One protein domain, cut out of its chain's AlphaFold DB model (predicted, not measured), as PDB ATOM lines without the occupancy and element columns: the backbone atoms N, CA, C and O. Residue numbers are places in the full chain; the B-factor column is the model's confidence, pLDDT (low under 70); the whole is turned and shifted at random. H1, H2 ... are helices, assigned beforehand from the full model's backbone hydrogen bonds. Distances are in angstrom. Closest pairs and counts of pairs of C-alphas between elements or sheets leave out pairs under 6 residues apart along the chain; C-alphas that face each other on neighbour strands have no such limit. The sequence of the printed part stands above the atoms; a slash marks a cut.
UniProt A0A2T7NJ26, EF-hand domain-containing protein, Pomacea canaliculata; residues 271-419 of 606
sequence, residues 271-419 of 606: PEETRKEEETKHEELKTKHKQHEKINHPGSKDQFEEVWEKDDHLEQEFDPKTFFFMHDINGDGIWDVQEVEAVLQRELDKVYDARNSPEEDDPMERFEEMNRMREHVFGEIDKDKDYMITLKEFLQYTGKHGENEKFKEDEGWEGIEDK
ATOM      1  N   PRO A 271     -13.914  14.042  -3.759       92.12
ATOM      2  CA  PRO A 271     -13.340  13.802  -2.429       92.12
ATOM      3  C   PRO A 271     -14.185  14.372  -1.277       92.12
ATOM      4  O   PRO A 271     -14.904  15.346  -1.444       92.12
ATOM      5  N   GLU A 272     -14.058  13.803  -0.073       87.25
ATOM      6  CA  GLU A 272     -14.914  14.139   1.084       87.25
ATOM      7  C   GLU A 272     -14.857  15.620   1.517       87.25
ATOM      8  O   GLU A 272     -15.845  16.156   2.013       87.25
ATOM      9  N   GLU A 273     -13.710  16.280   1.339       88.25
ATOM     10  CA  GLU A 273     -13.511  17.698   1.670       88.25
ATOM     11  C   GLU A 273     -14.272  18.599   0.686       88.25
ATOM     12  O   GLU A 273     -15.194  19.310   1.081       88.25
ATOM     13  N   THR A 274     -13.981  18.474  -0.611       89.69
ATOM     14  CA  THR A 274     -14.656  19.227  -1.680       89.69
ATOM     15  C   THR A 274     -16.135  18.877  -1.821       89.69
ATOM     16  O   THR A 274     -16.921  19.727  -2.225       89.69
ATOM     17  N   ARG A 275     -16.551  17.659  -1.457       91.06
ATOM     18  CA  ARG A 275     -17.965  17.271  -1.416       91.06
ATOM     19  C   ARG A 275     -18.749  18.135  -0.431       91.06
ATOM     20  O   ARG A 275     -19.778  18.671  -0.814       91.06
ATOM     21  N   LYS A 276     -18.229  18.331   0.784       91.88
ATOM     22  CA  LYS A 276     -18.870  19.184   1.798       91.88
ATOM     23  C   LYS A 276     -18.870  20.651   1.389       91.88
ATOM     24  O   LYS A 276     -19.814  21.360   1.712       91.88
ATOM     25  N   GLU A 277     -17.849  21.113   0.666       90.62
ATOM     26  CA  GLU A 277     -17.865  22.461   0.086       90.62
ATOM     27  C   GLU A 277     -18.976  22.623  -0.960       90.62
ATOM     28  O   GLU A 277     -19.658  23.641  -0.955       90.62
ATOM     29  N   GLU A 278     -19.180  21.645  -1.847       88.94
ATOM     30  CA  GLU A 278     -20.249  21.689  -2.854       88.94
ATOM     31  C   GLU A 278     -21.646  21.495  -2.239       88.94
ATOM     32  O   GLU A 278     -22.566  22.208  -2.629       88.94
ATOM     33  N   GLU A 279     -21.796  20.615  -1.242       90.25
ATOM     34  CA  GLU A 279     -23.015  20.478  -0.426       90.25
ATOM     35  C   GLU A 279     -23.360  21.817   0.250       90.25
ATOM     36  O   GLU A 279     -24.471  22.318   0.090       90.25
ATOM     37  N   THR A 280     -22.383  22.457   0.909       91.75
ATOM     38  CA  THR A 280     -22.571  23.771   1.556       91.75
ATOM     39  C   THR A 280     -22.952  24.852   0.542       91.75
ATOM     40  O   THR A 280     -23.885  25.606   0.788       91.75
ATOM     41  N   LYS A 281     -22.288  24.921  -0.623       88.88
ATOM     42  CA  LYS A 281     -22.640  25.882  -1.688       88.88
ATOM     43  C   LYS A 281     -24.052  25.652  -2.220       88.88
ATOM     44  O   LYS A 281     -24.744  26.618  -2.514       88.88
ATOM     45  N   HIS A 282     -24.481  24.401  -2.365       86.56
ATOM     46  CA  HIS A 282     -25.815  24.076  -2.860       86.56
ATOM     47  C   HIS A 282     -26.906  24.432  -1.836       86.56
ATOM     48  O   HIS A 282     -27.932  24.998  -2.213       86.56
ATOM     49  N   GLU A 283     -26.659  24.193  -0.543       88.31
ATOM     50  CA  GLU A 283     -27.516  24.690   0.540       88.31
ATOM     51  C   GLU A 283     -27.522  26.226   0.612       88.31
ATOM     52  O   GLU A 283     -28.590  26.813   0.771       88.31
ATOM     53  N   GLU A 284     -26.377  26.897   0.443       88.75
ATOM     54  CA  GLU A 284     -26.292  28.364   0.377       88.75
ATOM     55  C   GLU A 284     -27.067  28.933  -0.820       88.75
ATOM     56  O   GLU A 284     -27.816  29.888  -0.638       88.75
ATOM     57  N   LEU A 285     -26.943  28.346  -2.017       84.12
ATOM     58  CA  LEU A 285     -27.667  28.765  -3.226       84.12
ATOM     59  C   LEU A 285     -29.185  28.635  -3.044       84.12
ATOM     60  O   LEU A 285     -29.890  29.632  -3.178       84.12
ATOM     61  N   LYS A 286     -29.679  27.464  -2.619       83.94
ATOM     62  CA  LYS A 286     -31.102  27.264  -2.277       83.94
ATOM     63  C   LYS A 286     -31.566  28.225  -1.174       83.94
ATOM     64  O   LYS A 286     -32.651  28.792  -1.227       83.94
ATOM     65  N   THR A 287     -30.716  28.486  -0.179       86.62
ATOM     66  CA  THR A 287     -31.028  29.428   0.909       86.62
ATOM     67  C   THR A 287     -31.076  30.885   0.435       86.62
ATOM     68  O   THR A 287     -31.839  31.661   1.006       86.62
ATOM     69  N   LYS A 288     -30.302  31.282  -0.587       84.69
ATOM     70  CA  LYS A 288     -30.410  32.603  -1.236       84.69
ATOM     71  C   LYS A 288     -31.648  32.709  -2.115       84.69
ATOM     72  O   LYS A 288     -32.318  33.731  -2.051       84.69
ATOM     73  N   HIS A 289     -31.953  31.677  -2.902       81.88
ATOM     74  CA  HIS A 289     -33.098  31.697  -3.808       81.88
ATOM     75  C   HIS A 289     -34.407  31.899  -3.020       81.88
ATOM     76  O   HIS A 289     -35.192  32.786  -3.336       81.88
ATOM     77  N   LYS A 290     -34.543  31.241  -1.858       84.31
ATOM     78  CA  LYS A 290     -35.624  31.473  -0.871       84.31
ATOM     79  C   LYS A 290     -35.613  32.836  -0.150       84.31
ATOM     80  O   LYS A 290     -36.457  33.062   0.716       84.31
ATOM     81  N   GLN A 291     -34.675  33.741  -0.439       86.06
ATOM     82  CA  GLN A 291     -34.585  35.089   0.154       86.06
ATOM     83  C   GLN A 291     -35.048  36.187  -0.822       86.06
ATOM     84  O   GLN A 291     -34.381  37.207  -1.000       86.06
ATOM     85  N   HIS A 292     -36.227  35.993  -1.415       86.06
ATOM     86  CA  HIS A 292     -36.914  36.967  -2.269       86.06
ATOM     87  C   HIS A 292     -37.883  37.889  -1.484       86.06
ATOM     88  O   HIS A 292     -38.205  37.652  -0.316       86.06
ATOM     89  N   GLU A 293     -38.380  38.958  -2.127       88.62
ATOM     90  CA  GLU A 293     -39.548  39.725  -1.640       88.62
ATOM     91  C   GLU A 293     -40.798  38.818  -1.638       88.62
ATOM     92  O   GLU A 293     -40.842  37.828  -2.369       88.62
ATOM     93  N   LYS A 294     -41.827  39.103  -0.818       90.19
ATOM     94  CA  LYS A 294     -43.046  38.272  -0.812       90.19
ATOM     95  C   LYS A 294     -43.645  38.245  -2.225       90.19
ATOM     96  O   LYS A 294     -43.971  39.298  -2.775       90.19
ATOM     97  N   ILE A 295     -43.813  37.045  -2.776       92.38
ATOM     98  CA  ILE A 295     -44.585  36.836  -3.999       92.38
ATOM     99  C   ILE A 295     -46.065  36.960  -3.627       92.38
ATOM    100  O   ILE A 295     -46.555  36.254  -2.734       92.38
ATOM    101  N   ASN A 296     -46.762  37.876  -4.284       94.88
ATOM    102  CA  ASN A 296     -48.196  38.058  -4.118       94.88
ATOM    103  C   ASN A 296     -48.935  36.961  -4.893       94.88
ATOM    104  O   ASN A 296     -48.450  36.444  -5.901       94.88
ATOM    105  N   HIS A 297     -50.134  36.606  -4.446       95.50
ATOM    106  CA  HIS A 297     -50.976  35.639  -5.138       95.50
ATOM    107  C   HIS A 297     -51.308  36.137  -6.568       95.50
ATOM    108  O   HIS A 297     -51.774  37.276  -6.704       95.50
ATOM    109  N   PRO A 298     -51.093  35.347  -7.642       95.94
ATOM    110  CA  PRO A 298     -51.289  35.802  -9.020       95.94
ATOM    111  C   PRO A 298     -52.724  36.272  -9.274       95.94
ATOM    112  O   PRO A 298     -53.680  35.537  -9.020       95.94
ATOM    113  N   GLY A 299     -52.881  37.500  -9.772       94.12
ATOM    114  CA  GLY A 299     -54.184  38.137  -9.977       94.12
ATOM    115  C   GLY A 299     -54.812  38.792  -8.738       94.12
ATOM    116  O   GLY A 299     -55.896  39.362  -8.853       94.12
ATOM    117  N   SER A 300     -54.175  38.736  -7.563       96.19
ATOM    118  CA  SER A 300     -54.674  39.415  -6.355       96.19
ATOM    119  C   SER A 300     -54.589  40.942  -6.445       96.19
ATOM    120  O   SER A 300     -53.884  41.514  -7.279       96.19
ATOM    121  N   LYS A 301     -55.306  41.620  -5.545       95.75
ATOM    122  CA  LYS A 301     -55.302  43.079  -5.428       95.75
ATOM    123  C   LYS A 301     -53.909  43.617  -5.144       95.75
ATOM    124  O   LYS A 301     -53.481  44.524  -5.845       95.75
ATOM    125  N   ASP A 302     -53.207  43.024  -4.187       95.88
ATOM    126  CA  ASP A 302     -51.863  43.440  -3.792       95.88
ATOM    127  C   ASP A 302     -50.886  43.290  -4.978       95.88
ATOM    128  O   ASP A 302     -50.092  44.191  -5.234       95.88
ATOM    129  N   GLN A 303     -51.035  42.235  -5.794       96.19
ATOM    130  CA  GLN A 303     -50.273  42.030  -7.035       96.19
ATOM    131  C   GLN A 303     -50.547  43.106  -8.100       96.19
ATOM    132  O   GLN A 303     -49.612  43.609  -8.724       96.19
ATOM    133  N   PHE A 304     -51.812  43.475  -8.325       96.06
ATOM    134  CA  PHE A 304     -52.179  44.494  -9.316       96.06
ATOM    135  C   PHE A 304     -51.867  45.925  -8.849       96.06
ATOM    136  O   PHE A 304     -51.413  46.741  -9.652       96.06
ATOM    137  N   GLU A 305     -52.039  46.235  -7.562       95.38
ATOM    138  CA  GLU A 305     -51.603  47.509  -6.977       95.38
ATOM    139  C   GLU A 305     -50.077  47.645  -7.016       95.38
ATOM    140  O   GLU A 305     -49.560  48.716  -7.329       95.38
ATOM    141  N   GLU A 306     -49.339  46.553  -6.807       94.88
ATOM    142  CA  GLU A 306     -47.881  46.554  -6.886       94.88
ATOM    143  C   GLU A 306     -47.331  46.779  -8.324       94.88
ATOM    144  O   GLU A 306     -46.212  47.289  -8.488       94.88
ATOM    145  N   VAL A 307     -48.098  46.445  -9.368       94.94
ATOM    146  CA  VAL A 307     -47.803  46.818 -10.768       94.94
ATOM    147  C   VAL A 307     -48.178  48.287 -11.017       94.94
ATOM    148  O   VAL A 307     -47.351  49.068 -11.484       94.94
ATOM    149  N   TRP A 308     -49.380  48.696 -10.614       95.12
ATOM    150  CA  TRP A 308     -49.904  50.062 -10.760       95.12
ATOM    151  C   TRP A 308     -49.034  51.142 -10.084       95.12
ATOM    152  O   TRP A 308     -48.805  52.219 -10.641       95.12
ATOM    153  N   GLU A 309     -48.484  50.863  -8.899       95.38
ATOM    154  CA  GLU A 309     -47.579  51.794  -8.217       95.38
ATOM    155  C   GLU A 309     -46.168  51.804  -8.825       95.38
ATOM    156  O   GLU A 309     -45.618  52.880  -9.080       95.38
ATOM    157  N   LYS A 310     -45.543  50.632  -9.032       92.81
ATOM    158  CA  LYS A 310     -44.105  50.563  -9.362       92.81
ATOM    159  C   LYS A 310     -43.808  50.562 -10.873       92.81
ATOM    160  O   LYS A 310     -42.771  51.115 -11.238       92.81
ATOM    161  N   ASP A 311     -44.709  50.076 -11.734       89.62
ATOM    162  CA  ASP A 311     -44.509  49.993 -13.196       89.62
ATOM    163  C   ASP A 311     -45.310  51.059 -13.966       89.62
ATOM    164  O   ASP A 311     -44.722  51.798 -14.755       89.62
ATOM    165  N   ASP A 312     -46.613  51.219 -13.690       89.75
ATOM    166  CA  ASP A 312     -47.431  52.301 -14.287       89.75
ATOM    167  C   ASP A 312     -47.083  53.694 -13.716       89.75
ATOM    168  O   ASP A 312     -47.418  54.727 -14.306       89.75
ATOM    169  N   HIS A 313     -46.410  53.727 -12.559       92.06
ATOM    170  CA  HIS A 313     -46.040  54.929 -11.802       92.06
ATOM    171  C   HIS A 313     -47.248  55.796 -11.373       92.06
ATOM    172  O   HIS A 313     -47.176  57.032 -11.394       92.06
ATOM    173  N   LEU A 314     -48.368  55.174 -10.983       91.06
ATOM    174  CA  LEU A 314     -49.607  55.871 -10.621       91.06
ATOM    175  C   LEU A 314     -49.822  55.987  -9.101       91.06
ATOM    176  O   LEU A 314     -50.199  55.040  -8.426       91.06
ATOM    177  N   GLU A 315     -49.701  57.212  -8.574       88.19
ATOM    178  CA  GLU A 315     -49.956  57.560  -7.157       88.19
ATOM    179  C   GLU A 315     -51.457  57.632  -6.769       88.19
ATOM    180  O   GLU A 315     -51.804  58.098  -5.681       88.19
ATOM    181  N   GLN A 316     -52.377  57.264  -7.668       91.56
ATOM    182  CA  GLN A 316     -53.828  57.348  -7.437       91.56
ATOM    183  C   GLN A 316     -54.418  56.013  -6.962       91.56
ATOM    184  O   GLN A 316     -53.884  54.955  -7.269       91.56
ATOM    185  N   GLU A 317     -55.559  56.060  -6.265       92.25
ATOM    186  CA  GLU A 317     -56.296  54.856  -5.849       92.25
ATOM    187  C   GLU A 317     -56.586  53.936  -7.051       92.25
ATOM    188  O   GLU A 317     -56.948  54.404  -8.138       92.25
ATOM    189  N   PHE A 318     -56.391  52.633  -6.848       94.75
ATOM    190  CA  PHE A 318     -56.482  51.609  -7.882       94.75
ATOM    191  C   PHE A 318     -57.896  51.500  -8.462       94.75
ATOM    192  O   PHE A 318     -58.857  51.179  -7.759       94.75
ATOM    193  N   ASP A 319     -58.021  51.718  -9.773       94.81
ATOM    194  CA  ASP A 319     -59.258  51.483 -10.517       94.81
ATOM    195  C   ASP A 319     -59.067  50.266 -11.437       94.81
ATOM    196  O   ASP A 319     -58.360  50.385 -12.444       94.81
ATOM    197  N   PRO A 320     -59.710  49.111 -11.157       96.06
ATOM    198  CA  PRO A 320     -59.503  47.893 -11.939       96.06
ATOM    199  C   PRO A 320     -59.819  48.090 -13.428       96.06
ATOM    200  O   PRO A 320     -59.215  47.460 -14.292       96.06
ATOM    201  N   LYS A 321     -60.763  48.982 -13.752       95.06
ATOM    202  CA  LYS A 321     -61.130  49.271 -15.137       95.06
ATOM    203  C   LYS A 321     -60.023  50.039 -15.871       95.06
ATOM    204  O   LYS A 321     -59.761  49.722 -17.027       95.06
ATOM    205  N   THR A 322     -59.402  51.042 -15.253       94.19
ATOM    206  CA  THR A 322     -58.263  51.750 -15.859       94.19
ATOM    207  C   THR A 322     -57.038  50.841 -15.952       94.19
ATOM    208  O   THR A 322     -56.438  50.799 -17.018       94.19
ATOM    209  N   PHE A 323     -56.731  50.054 -14.914       95.81
ATOM    210  CA  PHE A 323     -55.643  49.063 -14.942       95.81
ATOM    211  C   PHE A 323     -55.796  48.065 -16.103       95.81
ATOM    212  O   PHE A 323     -54.840  47.828 -16.845       95.81
ATOM    213  N   PHE A 324     -57.023  47.572 -16.338       96.06
ATOM    214  CA  PHE A 324     -57.355  46.746 -17.502       96.06
ATOM    215  C   PHE A 324     -56.987  47.431 -18.828       96.06
ATOM    216  O   PHE A 324     -56.234  46.879 -19.623       96.06
ATOM    217  N   PHE A 325     -57.450  48.663 -19.053       93.25
ATOM    218  CA  PHE A 325     -57.182  49.408 -20.293       93.25
ATOM    219  C   PHE A 325     -55.745  49.946 -20.437       93.25
ATOM    220  O   PHE A 325     -55.445  50.571 -21.452       93.25
ATOM    221  N   MET A 326     -54.874  49.752 -19.444       91.25
ATOM    222  CA  MET A 326     -53.454  50.114 -19.532       91.25
ATOM    223  C   MET A 326     -52.564  48.933 -19.940       91.25
ATOM    224  O   MET A 326     -51.567  49.152 -20.623       91.25
ATOM    225  N   HIS A 327     -52.967  47.702 -19.607       89.50
ATOM    226  CA  HIS A 327     -52.284  46.467 -20.026       89.50
ATOM    227  C   HIS A 327     -52.997  45.737 -21.182       89.50
ATOM    228  O   HIS A 327     -52.493  44.737 -21.675       89.50
ATOM    229  N   ASP A 328     -54.128  46.268 -21.657       90.19
ATOM    230  CA  ASP A 328     -54.649  46.069 -23.018       90.19
ATOM    231  C   ASP A 328     -53.693  46.791 -23.994       90.19
ATOM    232  O   ASP A 328     -53.908  47.939 -24.391       90.19
ATOM    233  N   ILE A 329     -52.550  46.153 -24.277       81.50
ATOM    234  CA  ILE A 329     -51.433  46.715 -25.054       81.50
ATOM    235  C   ILE A 329     -51.849  46.876 -26.519       81.50
ATOM    236  O   ILE A 329     -51.399  47.798 -27.210       81.50
ATOM    237  N   ASN A 330     -52.682  45.955 -27.005       79.25
ATOM    238  CA  ASN A 330     -53.101  45.904 -28.397       79.25
ATOM    239  C   ASN A 330     -54.330  46.800 -28.695       79.25
ATOM    240  O   ASN A 330     -54.426  47.356 -29.796       79.25
ATOM    241  N   GLY A 331     -55.202  47.027 -27.705       87.06
ATOM    242  CA  GLY A 331     -56.343  47.942 -27.758       87.06
ATOM    243  C   GLY A 331     -57.667  47.316 -28.213       87.06
ATOM    244  O   GLY A 331     -58.538  48.057 -28.687       87.06
ATOM    245  N   ASP A 332     -57.829  45.992 -28.134       78.56
ATOM    246  CA  ASP A 332     -59.042  45.277 -28.561       78.56
ATOM    247  C   ASP A 332     -60.055  45.001 -27.429       78.56
ATOM    248  O   ASP A 332     -61.203  44.629 -27.707       78.56
ATOM    249  N   GLY A 333     -59.709  45.302 -26.172       84.94
ATOM    250  CA  GLY A 333     -60.619  45.237 -25.023       84.94
ATOM    251  C   GLY A 333     -60.739  43.858 -24.364       84.94
ATOM    252  O   GLY A 333     -61.658  43.638 -23.557       84.94
ATOM    253  N   ILE A 334     -59.829  42.946 -24.694       85.25
ATOM    254  CA  ILE A 334     -59.596  41.663 -24.026       85.25
ATOM    255  C   ILE A 334     -58.123  41.601 -23.603       85.25
ATOM    256  O   ILE A 334     -57.295  42.297 -24.170       85.25
ATOM    257  N   TRP A 335     -57.805  40.822 -22.572       88.69
ATOM    258  CA  TRP A 335     -56.417  40.519 -22.215       88.69
ATOM    259  C   TRP A 335     -56.039  39.146 -22.740       88.69
ATOM    260  O   TRP A 335     -56.717  38.162 -22.417       88.69
ATOM    261  N   ASP A 336     -54.955  39.080 -23.505       82.12
ATOM    262  CA  ASP A 336     -54.387  37.830 -23.990       82.12
ATOM    263  C   ASP A 336     -53.367  37.185 -23.030       82.12
ATOM    264  O   ASP A 336     -53.060  37.682 -21.944       82.12
ATOM    265  N   VAL A 337     -52.842  36.020 -23.425       82.62
ATOM    266  CA  VAL A 337     -51.795  35.307 -22.676       82.62
ATOM    267  C   VAL A 337     -50.524  36.147 -22.504       82.62
ATOM    268  O   VAL A 337     -49.884  36.036 -21.464       82.62
ATOM    269  N   GLN A 338     -50.157  36.983 -23.476       80.88
ATOM    270  CA  GLN A 338     -48.954  37.817 -23.424       80.88
ATOM    271  C   GLN A 338     -49.144  39.018 -22.489       80.88
ATOM    272  O   GLN A 338     -48.222  39.382 -21.765       80.88
ATOM    273  N   GLU A 339     -50.338  39.609 -22.479       90.56
ATOM    274  CA  GLU A 339     -50.726  40.720 -21.605       90.56
ATOM    275  C   GLU A 339     -50.854  40.247 -20.141       90.56
ATOM    276  O   GLU A 339     -50.338  40.901 -19.232       90.56
ATOM    277  N   VAL A 340     -51.400  39.045 -19.906       92.44
ATOM    278  CA  VAL A 340     -51.374  38.383 -18.585       92.44
ATOM    279  C   VAL A 340     -49.946  38.026 -18.150       92.44
ATOM    280  O   VAL A 340     -49.570  38.309 -17.013       92.44
ATOM    281  N   GLU A 341     -49.119  37.441 -19.027       88.69
ATOM    282  CA  GLU A 341     -47.706  37.152 -18.721       88.69
ATOM    283  C   GLU A 341     -46.907  38.439 -18.427       88.69
ATOM    284  O   GLU A 341     -46.061  38.438 -17.534       88.69
ATOM    285  N   ALA A 342     -47.202  39.558 -19.100       89.88
ATOM    286  CA  ALA A 342     -46.565  40.850 -18.840       89.88
ATOM    287  C   ALA A 342     -46.903  41.411 -17.446       89.88
ATOM    288  O   ALA A 342     -46.010  41.902 -16.759       89.88
ATOM    289  N   VAL A 343     -48.155  41.279 -16.994       92.38
ATOM    290  CA  VAL A 343     -48.578  41.663 -15.630       92.38
ATOM    291  C   VAL A 343     -47.950  40.758 -14.556       92.38
ATOM    292  O   VAL A 343     -47.684  41.214 -13.444       92.38
ATOM    293  N   LEU A 344     -47.679  39.486 -14.874       93.75
ATOM    294  CA  LEU A 344     -47.087  38.505 -13.949       93.75
ATOM    295  C   LEU A 344     -45.550  38.519 -13.902       93.75
ATOM    296  O   LEU A 344     -44.968  38.152 -12.880       93.75
ATOM    297  N   GLN A 345     -44.883  38.980 -14.966       91.31
ATOM    298  CA  GLN A 345     -43.421  39.134 -15.060       91.31
ATOM    299  C   GLN A 345     -42.822  39.830 -13.826       91.31
ATOM    300  O   GLN A 345     -41.746  39.460 -13.361       91.31
ATOM    301  N   ARG A 346     -43.557  40.798 -13.274       89.81
ATOM    302  CA  ARG A 346     -43.218  41.587 -12.090       89.81
ATOM    303  C   ARG A 346     -43.125  40.772 -10.789       89.81
ATOM    304  O   ARG A 346     -42.239  41.039  -9.982       89.81
ATOM    305  N   GLU A 347     -44.001  39.789 -10.583       92.75
ATOM    306  CA  GLU A 347     -43.917  38.875  -9.430       92.75
ATOM    307  C   GLU A 347     -42.788  37.859  -9.612       92.75
ATOM    308  O   GLU A 347     -42.064  37.543  -8.672       92.75
ATOM    309  N   LEU A 348     -42.598  37.387 -10.843       90.25
ATOM    310  CA  LEU A 348     -41.572  36.409 -11.188       90.25
ATOM    311  C   LEU A 348     -40.145  36.973 -11.055       90.25
ATOM    312  O   LEU A 348     -39.245  36.279 -10.582       90.25
ATOM    313  N   ASP A 349     -39.947  38.248 -11.404       88.31
ATOM    314  CA  ASP A 349     -38.676  38.973 -11.240       88.31
ATOM    315  C   ASP A 349     -38.332  39.299  -9.770       88.31
ATOM    316  O   ASP A 349     -37.221  39.754  -9.504       88.31
ATOM    317  N   LYS A 350     -39.225  39.046  -8.796       88.75
ATOM    318  CA  LYS A 350     -38.852  39.061  -7.362       88.75
ATOM    319  C   LYS A 350     -37.951  37.883  -6.991       88.75
ATOM    320  O   LYS A 350     -37.182  37.994  -6.039       88.75
ATOM    321  N   VAL A 351     -38.094  36.770  -7.714       85.19
ATOM    322  CA  VAL A 351     -37.456  35.477  -7.438       85.19
ATOM    323  C   VAL A 351     -36.310  35.219  -8.413       85.19
ATOM    324  O   VAL A 351     -35.203  34.927  -7.985       85.19
ATOM    325  N   TYR A 352     -36.567  35.384  -9.715       81.50
ATOM    326  CA  TYR A 352     -35.656  35.012 -10.801       81.50
ATOM    327  C   TYR A 352     -35.172  36.244 -11.602       81.50
ATOM    328  O   TYR A 352     -35.437  36.357 -12.811       81.50
ATOM    329  N   ASP A 353     -34.504  37.203 -10.943       71.69
ATOM    330  CA  ASP A 353     -33.886  38.352 -11.627       71.69
ATOM    331  C   ASP A 353     -32.525  37.981 -12.239       71.69
ATOM    332  O   ASP A 353     -31.452  38.216 -11.670       71.69
ATOM    333  N   ALA A 354     -32.591  37.529 -13.493       60.56
ATOM    334  CA  ALA A 354     -31.454  37.180 -14.344       60.56
ATOM    335  C   ALA A 354     -30.401  38.300 -14.546       60.56
ATOM    336  O   ALA A 354     -29.361  38.058 -15.165       60.56
ATOM    337  N   ARG A 355     -30.630  39.532 -14.061       60.50
ATOM    338  CA  ARG A 355     -29.618  40.606 -14.017       60.50
ATOM    339  C   ARG A 355     -28.706  40.514 -12.789       60.50
ATOM    340  O   ARG A 355     -27.600  41.053 -12.838       60.50
ATOM    341  N   ASN A 356     -29.163  39.865 -11.718       57.06
ATOM    342  CA  ASN A 356     -28.492  39.807 -10.418       57.06
ATOM    343  C   ASN A 356     -27.877  38.427 -10.149       57.06
ATOM    344  O   ASN A 356     -26.706  38.366  -9.770       57.06
ATOM    345  N   SER A 357     -28.629  37.346 -10.398       60.88
ATOM    346  CA  SER A 357     -28.261  35.973 -10.001       60.88
ATOM    347  C   SER A 357     -28.274  34.927 -11.145       60.88
ATOM    348  O   SER A 357     -28.761  33.817 -10.960       60.88
ATOM    349  N   PRO A 358     -27.656  35.179 -12.322       59.44
ATOM    350  CA  PRO A 358     -27.648  34.234 -13.456       59.44
ATOM    351  C   PRO A 358     -26.822  32.941 -13.251       59.44
ATOM    352  O   PRO A 358     -26.737  32.129 -14.170       59.44
ATOM    353  N   GLU A 359     -26.181  32.754 -12.090       59.91
ATOM    354  CA  GLU A 359     -25.577  31.474 -11.658       59.91
ATOM    355  C   GLU A 359     -26.465  30.712 -10.649       59.91
ATOM    356  O   GLU A 359     -26.134  29.591 -10.270       59.91
ATOM    357  N   GLU A 360     -27.568  31.321 -10.201       61.88
ATOM    358  CA  GLU A 360     -28.464  30.811  -9.152       61.88
ATOM    359  C   GLU A 360     -29.890  30.581  -9.697       61.88
ATOM    360  O   GLU A 360     -30.565  29.660  -9.252       61.88
ATOM    361  N   ASP A 361     -30.312  31.365 -10.699       70.56
ATOM    362  CA  ASP A 361     -31.639  31.308 -11.321       70.56
ATOM    363  C   ASP A 361     -31.717  30.294 -12.477       70.56
ATOM    364  O   ASP A 361     -31.046  30.438 -13.505       70.56
ATOM    365  N   ASP A 362     -32.607  29.307 -12.361       82.38
ATOM    366  CA  ASP A 362     -32.867  28.312 -13.404       82.38
ATOM    367  C   ASP A 362     -33.893  28.826 -14.449       82.38
ATOM    368  O   ASP A 362     -35.054  29.084 -14.108       82.38
ATOM    369  N   PRO A 363     -33.535  28.952 -15.748       82.38
ATOM    370  CA  PRO A 363     -34.456  29.437 -16.779       82.38
ATOM    371  C   PRO A 363     -35.656  28.519 -17.062       82.38
ATOM    372  O   PRO A 363     -36.647  28.981 -17.631       82.38
ATOM    373  N   MET A 364     -35.565  27.228 -16.726       83.56
ATOM    374  CA  MET A 364     -36.636  26.246 -16.900       83.56
ATOM    375  C   MET A 364     -37.626  26.311 -15.734       83.56
ATOM    376  O   MET A 364     -38.830  26.353 -15.981       83.56
ATOM    377  N   GLU A 365     -37.138  26.407 -14.490       87.75
ATOM    378  CA  GLU A 365     -38.002  26.686 -13.333       87.75
ATOM    379  C   GLU A 365     -38.735  28.015 -13.512       87.75
ATOM    380  O   GLU A 365     -39.962  28.045 -13.457       87.75
ATOM    381  N   ARG A 366     -38.006  29.100 -13.821       88.31
ATOM    382  CA  ARG A 366     -38.580  30.436 -14.041       88.31
ATOM    383  C   ARG A 366     -39.727  30.406 -15.052       88.31
ATOM    384  O   ARG A 366     -40.725  31.111 -14.902       88.31
ATOM    385  N   PHE A 367     -39.583  29.618 -16.115       85.31
ATOM    386  CA  PHE A 367     -40.609  29.504 -17.142       85.31
ATOM    387  C   PHE A 367     -41.802  28.642 -16.707       85.31
ATOM    388  O   PHE A 367     -42.942  29.022 -16.979       85.31
ATOM    389  N   GLU A 368     -41.587  27.524 -16.007       89.38
ATOM    390  CA  GLU A 368     -42.709  26.750 -15.463       89.38
ATOM    391  C   GLU A 368     -43.432  27.512 -14.343       89.38
ATOM    392  O   GLU A 368     -44.652  27.426 -14.246       89.38
ATOM    393  N   GLU A 369     -42.741  28.358 -13.579       91.75
ATOM    394  CA  GLU A 369     -43.366  29.243 -12.598       91.75
ATOM    395  C   GLU A 369     -44.269  30.291 -13.269       91.75
ATOM    396  O   GLU A 369     -45.433  30.427 -12.887       91.75
ATOM    397  N   MET A 370     -43.808  30.939 -14.352       90.81
ATOM    398  CA  MET A 370     -44.675  31.787 -15.191       90.81
ATOM    399  C   MET A 370     -45.916  31.020 -15.667       90.81
ATOM    400  O   MET A 370     -47.034  31.534 -15.604       90.81
ATOM    401  N   ASN A 371     -45.741  29.770 -16.113       89.31
ATOM    402  CA  ASN A 371     -46.859  28.945 -16.559       89.31
ATOM    403  C   ASN A 371     -47.858  28.665 -15.431       89.31
ATOM    404  O   ASN A 371     -49.061  28.838 -15.634       89.31
ATOM    405  N   ARG A 372     -47.376  28.270 -14.244       93.25
ATOM    406  CA  ARG A 372     -48.214  28.002 -13.067       93.25
ATOM    407  C   ARG A 372     -49.007  29.245 -12.655       93.25
ATOM    408  O   ARG A 372     -50.210  29.136 -12.415       93.25
ATOM    409  N   MET A 373     -48.359  30.412 -12.601       93.94
ATOM    410  CA  MET A 373     -49.013  31.687 -12.287       93.94
ATOM    411  C   MET A 373     -50.091  32.031 -13.326       93.94
ATOM    412  O   MET A 373     -51.229  32.336 -12.964       93.94
ATOM    413  N   ARG A 374     -49.774  31.914 -14.621       92.62
ATOM    414  CA  ARG A 374     -50.708  32.159 -15.732       92.62
ATOM    415  C   ARG A 374     -51.920  31.223 -15.685       92.62
ATOM    416  O   ARG A 374     -53.057  31.677 -15.779       92.62
ATOM    417  N   GLU A 375     -51.701  29.919 -15.533       89.75
ATOM    418  CA  GLU A 375     -52.771  28.913 -15.459       89.75
ATOM    419  C   GLU A 375     -53.672  29.101 -14.236       89.75
ATOM    420  O   GLU A 375     -54.877  28.858 -14.318       89.75
ATOM    421  N   HIS A 376     -53.118  29.603 -13.131       94.19
ATOM    422  CA  HIS A 376     -53.895  30.018 -11.967       94.19
ATOM    423  C   HIS A 376     -54.772  31.245 -12.261       94.19
ATOM    424  O   HIS A 376     -55.973  31.212 -11.985       94.19
ATOM    425  N   VAL A 377     -54.230  32.281 -12.914       94.56
ATOM    426  CA  VAL A 377     -54.988  33.485 -13.311       94.56
ATOM    427  C   VAL A 377     -56.135  33.154 -14.278       94.56
ATOM    428  O   VAL A 377     -57.273  33.558 -14.029       94.56
ATOM    429  N   PHE A 378     -55.911  32.351 -15.325       90.75
ATOM    430  CA  PHE A 378     -57.008  31.861 -16.186       90.75
ATOM    431  C   PHE A 378     -57.921  30.839 -15.471       90.75
ATOM    432  O   PHE A 378     -59.064  30.608 -15.871       90.75
ATOM    433  N   GLY A 379     -57.469  30.224 -14.376       90.88
ATOM    434  CA  GLY A 379     -58.308  29.418 -13.488       90.88
ATOM    435  C   GLY A 379     -59.326  30.253 -12.700       90.88
ATOM    436  O   GLY A 379     -60.504  29.880 -12.629       90.88
ATOM    437  N   GLU A 380     -58.883  31.380 -12.135       93.00
ATOM    438  CA  GLU A 380     -59.657  32.222 -11.213       93.00
ATOM    439  C   GLU A 380     -60.331  33.450 -11.845       93.00
ATOM    440  O   GLU A 380     -61.350  33.885 -11.303       93.00
ATOM    441  N   ILE A 381     -59.886  33.966 -12.996       94.31
ATOM    442  CA  ILE A 381     -60.513  35.129 -13.658       94.31
ATOM    443  C   ILE A 381     -61.394  34.705 -14.838       94.31
ATOM    444  O   ILE A 381     -62.605  34.922 -14.783       94.31
ATOM    445  N   ASP A 382     -60.816  34.067 -15.856       89.50
ATOM    446  CA  ASP A 382     -61.512  33.581 -17.058       89.50
ATOM    447  C   ASP A 382     -62.620  32.566 -16.680       89.50
ATOM    448  O   ASP A 382     -62.409  31.610 -15.917       89.50
ATOM    449  N   LYS A 383     -63.855  32.822 -17.140       87.56
ATOM    450  CA  LYS A 383     -65.045  32.021 -16.812       87.56
ATOM    451  C   LYS A 383     -65.566  31.189 -17.961       87.56
ATOM    452  O   LYS A 383     -66.302  30.239 -17.672       87.56
ATOM    453  N   ASP A 384     -65.162  31.455 -19.201       72.88
ATOM    454  CA  ASP A 384     -65.369  30.504 -20.288       72.88
ATOM    455  C   ASP A 384     -64.170  29.555 -20.549       72.88
ATOM    456  O   ASP A 384     -64.311  28.528 -21.214       72.88
ATOM    457  N   LYS A 385     -63.024  29.732 -19.890       76.94
ATOM    458  CA  LYS A 385     -61.803  28.931 -20.120       76.94
ATOM    459  C   LYS A 385     -61.385  28.999 -21.590       76.94
ATOM    460  O   LYS A 385     -61.123  27.957 -22.221       76.94
ATOM    461  N   ASP A 386     -61.426  30.224 -22.103       66.00
ATOM    462  CA  ASP A 386     -61.186  30.609 -23.487       66.00
ATOM    463  C   ASP A 386     -59.800  31.250 -23.697       66.00
ATOM    464  O   ASP A 386     -59.413  31.502 -24.834       66.00
ATOM    465  N   TYR A 387     -59.015  31.403 -22.620       76.62
ATOM    466  CA  TYR A 387     -57.657  31.962 -22.634       76.62
ATOM    467  C   TYR A 387     -57.583  33.420 -23.119       76.62
ATOM    468  O   TYR A 387     -56.511  33.909 -23.482       76.62
ATOM    469  N   MET A 388     -58.712  34.126 -23.030       83.62
ATOM    470  CA  MET A 388     -58.803  35.573 -22.907       83.62
ATOM    471  C   MET A 388     -59.338  35.931 -21.518       83.62
ATOM    472  O   MET A 388     -59.995  35.139 -20.846       83.62
ATOM    473  N   ILE A 389     -59.111  37.170 -21.092       89.00
ATOM    474  CA  ILE A 389     -59.864  37.771 -19.991       89.00
ATOM    475  C   ILE A 389     -60.595  38.991 -20.540       89.00
ATOM    476  O   ILE A 389     -59.994  40.021 -20.839       89.00
ATOM    477  N   THR A 390     -61.918  38.896 -20.686       90.50
ATOM    478  CA  THR A 390     -62.713  40.061 -21.091       90.50
ATOM    479  C   THR A 390     -62.820  41.062 -19.938       90.50
ATOM    480  O   THR A 390     -62.929  40.667 -18.774       90.50
ATOM    481  N   LEU A 391     -62.938  42.364 -20.234       94.19
ATOM    482  CA  LEU A 391     -63.221  43.391 -19.213       94.19
ATOM    483  C   LEU A 391     -64.436  43.034 -18.325       94.19
ATOM    484  O   LEU A 391     -64.501  43.398 -17.150       94.19
ATOM    485  N   LYS A 392     -65.422  42.316 -18.878       94.19
ATOM    486  CA  LYS A 392     -66.600  41.839 -18.140       94.19
ATOM    487  C   LYS A 392     -66.218  40.835 -17.049       94.19
ATOM    488  O   LYS A 392     -66.796  40.895 -15.967       94.19
ATOM    489  N   GLU A 393     -65.311  39.911 -17.336       94.81
ATOM    490  CA  GLU A 393     -64.839  38.909 -16.375       94.81
ATOM    491  C   GLU A 393     -63.846  39.511 -15.396       94.81
ATOM    492  O   GLU A 393     -63.998  39.303 -14.194       94.81
ATOM    493  N   PHE A 394     -62.942  40.365 -15.876       96.56
ATOM    494  CA  PHE A 394     -62.030  41.124 -15.028       96.56
ATOM    495  C   PHE A 394     -62.782  41.918 -13.946       96.56
ATOM    496  O   PHE A 394     -62.485  41.783 -12.761       96.56
ATOM    497  N   LEU A 395     -63.833  42.663 -14.316       96.06
ATOM    498  CA  LEU A 395     -64.683  43.403 -13.367       96.06
ATOM    499  C   LEU A 395     -65.688  42.524 -12.595       96.06
ATOM    500  O   LEU A 395     -66.292  42.989 -11.627       96.06
ATOM    501  N   GLN A 396     -65.902  41.270 -13.004       95.38
ATOM    502  CA  GLN A 396     -66.662  40.287 -12.220       95.38
ATOM    503  C   GLN A 396     -65.779  39.628 -11.148       95.38
ATOM    504  O   GLN A 396     -66.281  39.286 -10.077       95.38
ATOM    505  N   TYR A 397     -64.484  39.467 -11.425       95.69
ATOM    506  CA  TYR A 397     -63.488  38.950 -10.495       95.69
ATOM    507  C   TYR A 397     -63.018  40.029  -9.509       95.69
ATOM    508  O   TYR A 397     -63.190  39.858  -8.308       95.69
ATOM    509  N   THR A 398     -62.525  41.173  -9.985       95.00
ATOM    510  CA  THR A 398     -62.017  42.264  -9.125       95.00
ATOM    511  C   THR A 398     -63.126  43.045  -8.403       95.00
ATOM    512  O   THR A 398     -62.926  43.566  -7.304       95.00
ATOM    513  N   GLY A 399     -64.323  43.108  -8.994       93.56
ATOM    514  CA  GLY A 399     -65.338  44.109  -8.659       93.56
ATOM    515  C   GLY A 399     -65.200  45.359  -9.536       93.56
ATOM    516  O   GLY A 399     -64.322  45.457 -10.388       93.56
ATOM    517  N   LYS A 400     -66.086  46.344  -9.373       91.19
ATOM    518  CA  LYS A 400     -66.029  47.591 -10.162       91.19
ATOM    519  C   LYS A 400     -64.988  48.591  -9.667       91.19
ATOM    520  O   LYS A 400     -64.610  49.471 -10.431       91.19
ATOM    521  N   HIS A 401     -64.594  48.465  -8.407       89.81
ATOM    522  CA  HIS A 401     -63.729  49.361  -7.642       89.81
ATOM    523  C   HIS A 401     -62.814  48.543  -6.705       89.81
ATOM    524  O   HIS A 401     -62.539  48.953  -5.582       89.81
ATOM    525  N   GLY A 402     -62.428  47.329  -7.120       90.06
ATOM    526  CA  GLY A 402     -61.627  46.403  -6.311       90.06
ATOM    527  C   GLY A 402     -62.366  45.843  -5.088       90.06
ATOM    528  O   GLY A 402     -61.738  45.424  -4.117       90.06
ATOM    529  N   GLU A 403     -63.704  45.880  -5.077       91.88
ATOM    530  CA  GLU A 403     -64.504  45.604  -3.887       91.88
ATOM    531  C   GLU A 403     -64.784  44.119  -3.613       91.88
ATOM    532  O   GLU A 403     -65.358  43.831  -2.562       91.88
ATOM    533  N   ASN A 404     -64.395  43.181  -4.485       93.94
ATOM    534  CA  ASN A 404     -64.624  41.751  -4.248       93.94
ATOM    535  C   ASN A 404     -63.684  41.200  -3.158       93.94
ATOM    536  O   ASN A 404     -62.485  41.456  -3.184       93.94
ATOM    537  N   GLU A 405     -64.209  40.417  -2.214       92.25
ATOM    538  CA  GLU A 405     -63.409  39.827  -1.130       92.25
ATOM    539  C   GLU A 405     -62.356  38.854  -1.687       92.25
ATOM    540  O   GLU A 405     -61.185  38.989  -1.358       92.25
ATOM    541  N   LYS A 406     -62.739  37.995  -2.647       89.25
ATOM    542  CA  LYS A 406     -61.837  37.044  -3.335       89.25
ATOM    543  C   LYS A 406     -60.646  37.686  -4.052       89.25
ATOM    544  O   LYS A 406     -59.682  37.000  -4.357       89.25
ATOM    545  N   PHE A 407     -60.745  38.973  -4.377       93.94
ATOM    546  CA  PHE A 407     -59.675  39.731  -5.022       93.94
ATOM    547  C   PHE A 407     -58.695  40.314  -3.989       93.94
ATOM    548  O   PHE A 407     -57.520  40.483  -4.286       93.94
ATOM    549  N   LYS A 408     -59.155  40.570  -2.757       92.75
ATOM    550  CA  LYS A 408     -58.350  41.069  -1.624       92.75
ATOM    551  C   LYS A 408     -57.703  39.941  -0.807       92.75
ATOM    552  O   LYS A 408     -56.962  40.213   0.132       92.75
ATOM    553  N   GLU A 409     -58.041  38.690  -1.102       90.69
ATOM    554  CA  GLU A 409     -57.486  37.499  -0.461       90.69
ATOM    555  C   GLU A 409     -56.108  37.178  -1.069       90.69
ATOM    556  O   GLU A 409     -55.996  36.405  -2.016       90.69
ATOM    557  N   ASP A 410     -55.049  37.787  -0.525       90.19
ATOM    558  CA  ASP A 410     -53.661  37.450  -0.862       90.19
ATOM    559  C   ASP A 410     -53.065  36.436   0.135       90.19
ATOM    560  O   ASP A 410     -52.382  36.781   1.107       90.19
ATOM    561  N   GLU A 411     -53.294  35.148  -0.137       89.31
ATOM    562  CA  GLU A 411     -52.641  34.034   0.574       89.31
ATOM    563  C   GLU A 411     -51.120  33.958   0.297       89.31
ATOM    564  O   GLU A 411     -50.404  33.213   0.966       89.31
ATOM    565  N   GLY A 412     -50.606  34.764  -0.641       90.81
ATOM    566  CA  GLY A 412     -49.283  34.632  -1.240       90.81
ATOM    567  C   GLY A 412     -49.242  33.589  -2.359       90.81
ATOM    568  O   GLY A 412     -50.257  32.993  -2.742       90.81
ATOM    569  N   TRP A 413     -48.038  33.364  -2.879       93.62
ATOM    570  CA  TRP A 413     -47.751  32.307  -3.845       93.62
ATOM    571  C   TRP A 413     -46.652  31.375  -3.332       93.62
ATOM    572  O   TRP A 413     -45.616  31.832  -2.857       93.62
ATOM    573  N   GLU A 414     -46.885  30.065  -3.435       90.56
ATOM    574  CA  GLU A 414     -45.917  29.020  -3.080       90.56
ATOM    575  C   GLU A 414     -45.130  28.616  -4.336       90.56
ATOM    576  O   GLU A 414     -45.716  28.093  -5.298       90.56
ATOM    577  N   GLY A 415     -43.818  28.858  -4.336       87.81
ATOM    578  CA  GLY A 415     -42.941  28.654  -5.492       87.81
ATOM    579  C   GLY A 415     -42.629  27.182  -5.781       87.81
ATOM    580  O   GLY A 415     -42.991  26.285  -5.014       87.81
ATOM    581  N   ILE A 416     -41.948  26.922  -6.899       88.38
ATOM    582  CA  ILE A 416     -41.458  25.587  -7.280       88.38
ATOM    583  C   ILE A 416     -40.600  24.985  -6.161       88.38
ATOM    584  O   ILE A 416     -40.823  23.835  -5.782       88.38
ATOM    585  N   GLU A 417     -39.702  25.765  -5.554       82.06
ATOM    586  CA  GLU A 417     -38.855  25.283  -4.459       82.06
ATOM    587  C   GLU A 417     -39.597  24.988  -3.137       82.06
ATOM    588  O   GLU A 417     -38.998  24.424  -2.215       82.06
ATOM    589  N   ASP A 418     -40.854  25.404  -2.966       84.00
ATOM    590  CA  ASP A 418     -41.611  25.148  -1.728       84.00
ATOM    591  C   ASP A 418     -42.318  23.787  -1.742       84.00
ATOM    592  O   ASP A 418     -42.820  23.324  -0.714       84.00
ATOM    593  N   LYS A 419     -42.353  23.122  -2.905       83.62
ATOM    594  CA  LYS A 419     -43.051  21.851  -3.119       83.62
ATOM    595  C   LYS A 419     -42.131  20.827  -3.788       83.62
ATOM    596  O   LYS A 419     -41.529  21.132  -4.813       83.62
TER     597      LYS A 419
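This is residues 271 to 419 of the 606 residues of the protein "EF-hand domain-containing protein" of Pomacea canaliculata (UniProt A0A2T7NJ26). An elongated helical body with one arm: residues 271 to 281, of which 272 to 281 belong to the long helix H1, stick out from one end. In the body H4 crosses H5 in the middle, H2 packs across H4, and H3 and H6 pack together at the end far from the arm. The printed part has 149 residues with seven named helices, H1 to H7 in order, and no named strand; the class is all helix, the packing mostly crossed. It is only just loose, close to compact, with a radius of gyration of the C-alphas of 17.9 A and spans of 62 by 33 by 29 A.

H1, residues 272 to 289, touches no helix. H2, residues 301 to 310, touches H4, residues 337 to 348, with residues 343 to 347 of H4 alone, about perpendicular at 83 degrees; the closest C-alphas are those of Val 307 and Arg 346, 7.1 A apart. H3, residues 320 to 327, touches H6, residues 391 to 397, at a steep tilt of 51 degrees, opposite ways; the closest C-alphas, of Phe 324 and Leu 391, are 7.0 A apart. H5, residues 363 to 380, touches H4 with residues 366 to 374 alone, at a steep tilt of 63 degrees, opposite ways; the closest C-alphas, of Glu 341 and Arg 374, are 6.5 A apart. H7, residues 405 to 408, only just touches H2, with 3 pairs of C-alphas within 8 A; the closest are those of Lys 301 and Lys 408, 5.3 A apart. Residues 334 to 335 pair with residues 389 to 390, antiparallel. Every O i to N i+4 pair is within hydrogen-bond range in H1, H2, H3, H5 and H6, and 6 of 8 are in H4; H7 is too short for such a pair.

H1 begins at C-alpha 272 (-14.914, 14.139, 1.084) and is 25.7 A long from first to last C-alpha. H2 measures 14.0 A and H4 15.4 A. H5, 26.0 A, begins at C-alpha 363 (-34.456, 29.437, -16.779). H7 ends at C-alpha 408 (-58.350, 41.069, -1.624).

The two C-alphas farthest apart, of Pro 271 and Lys 400, are 63.1 A apart. Without residues 271 to 281 the body spans 47 by 33 by 29 A. The printed part has no cut. The links H1 to H2 and H4 to H5 are long. The mean pLDDT of the printed part is 88.1; residues 354 to 360 and residue 386 are under 70.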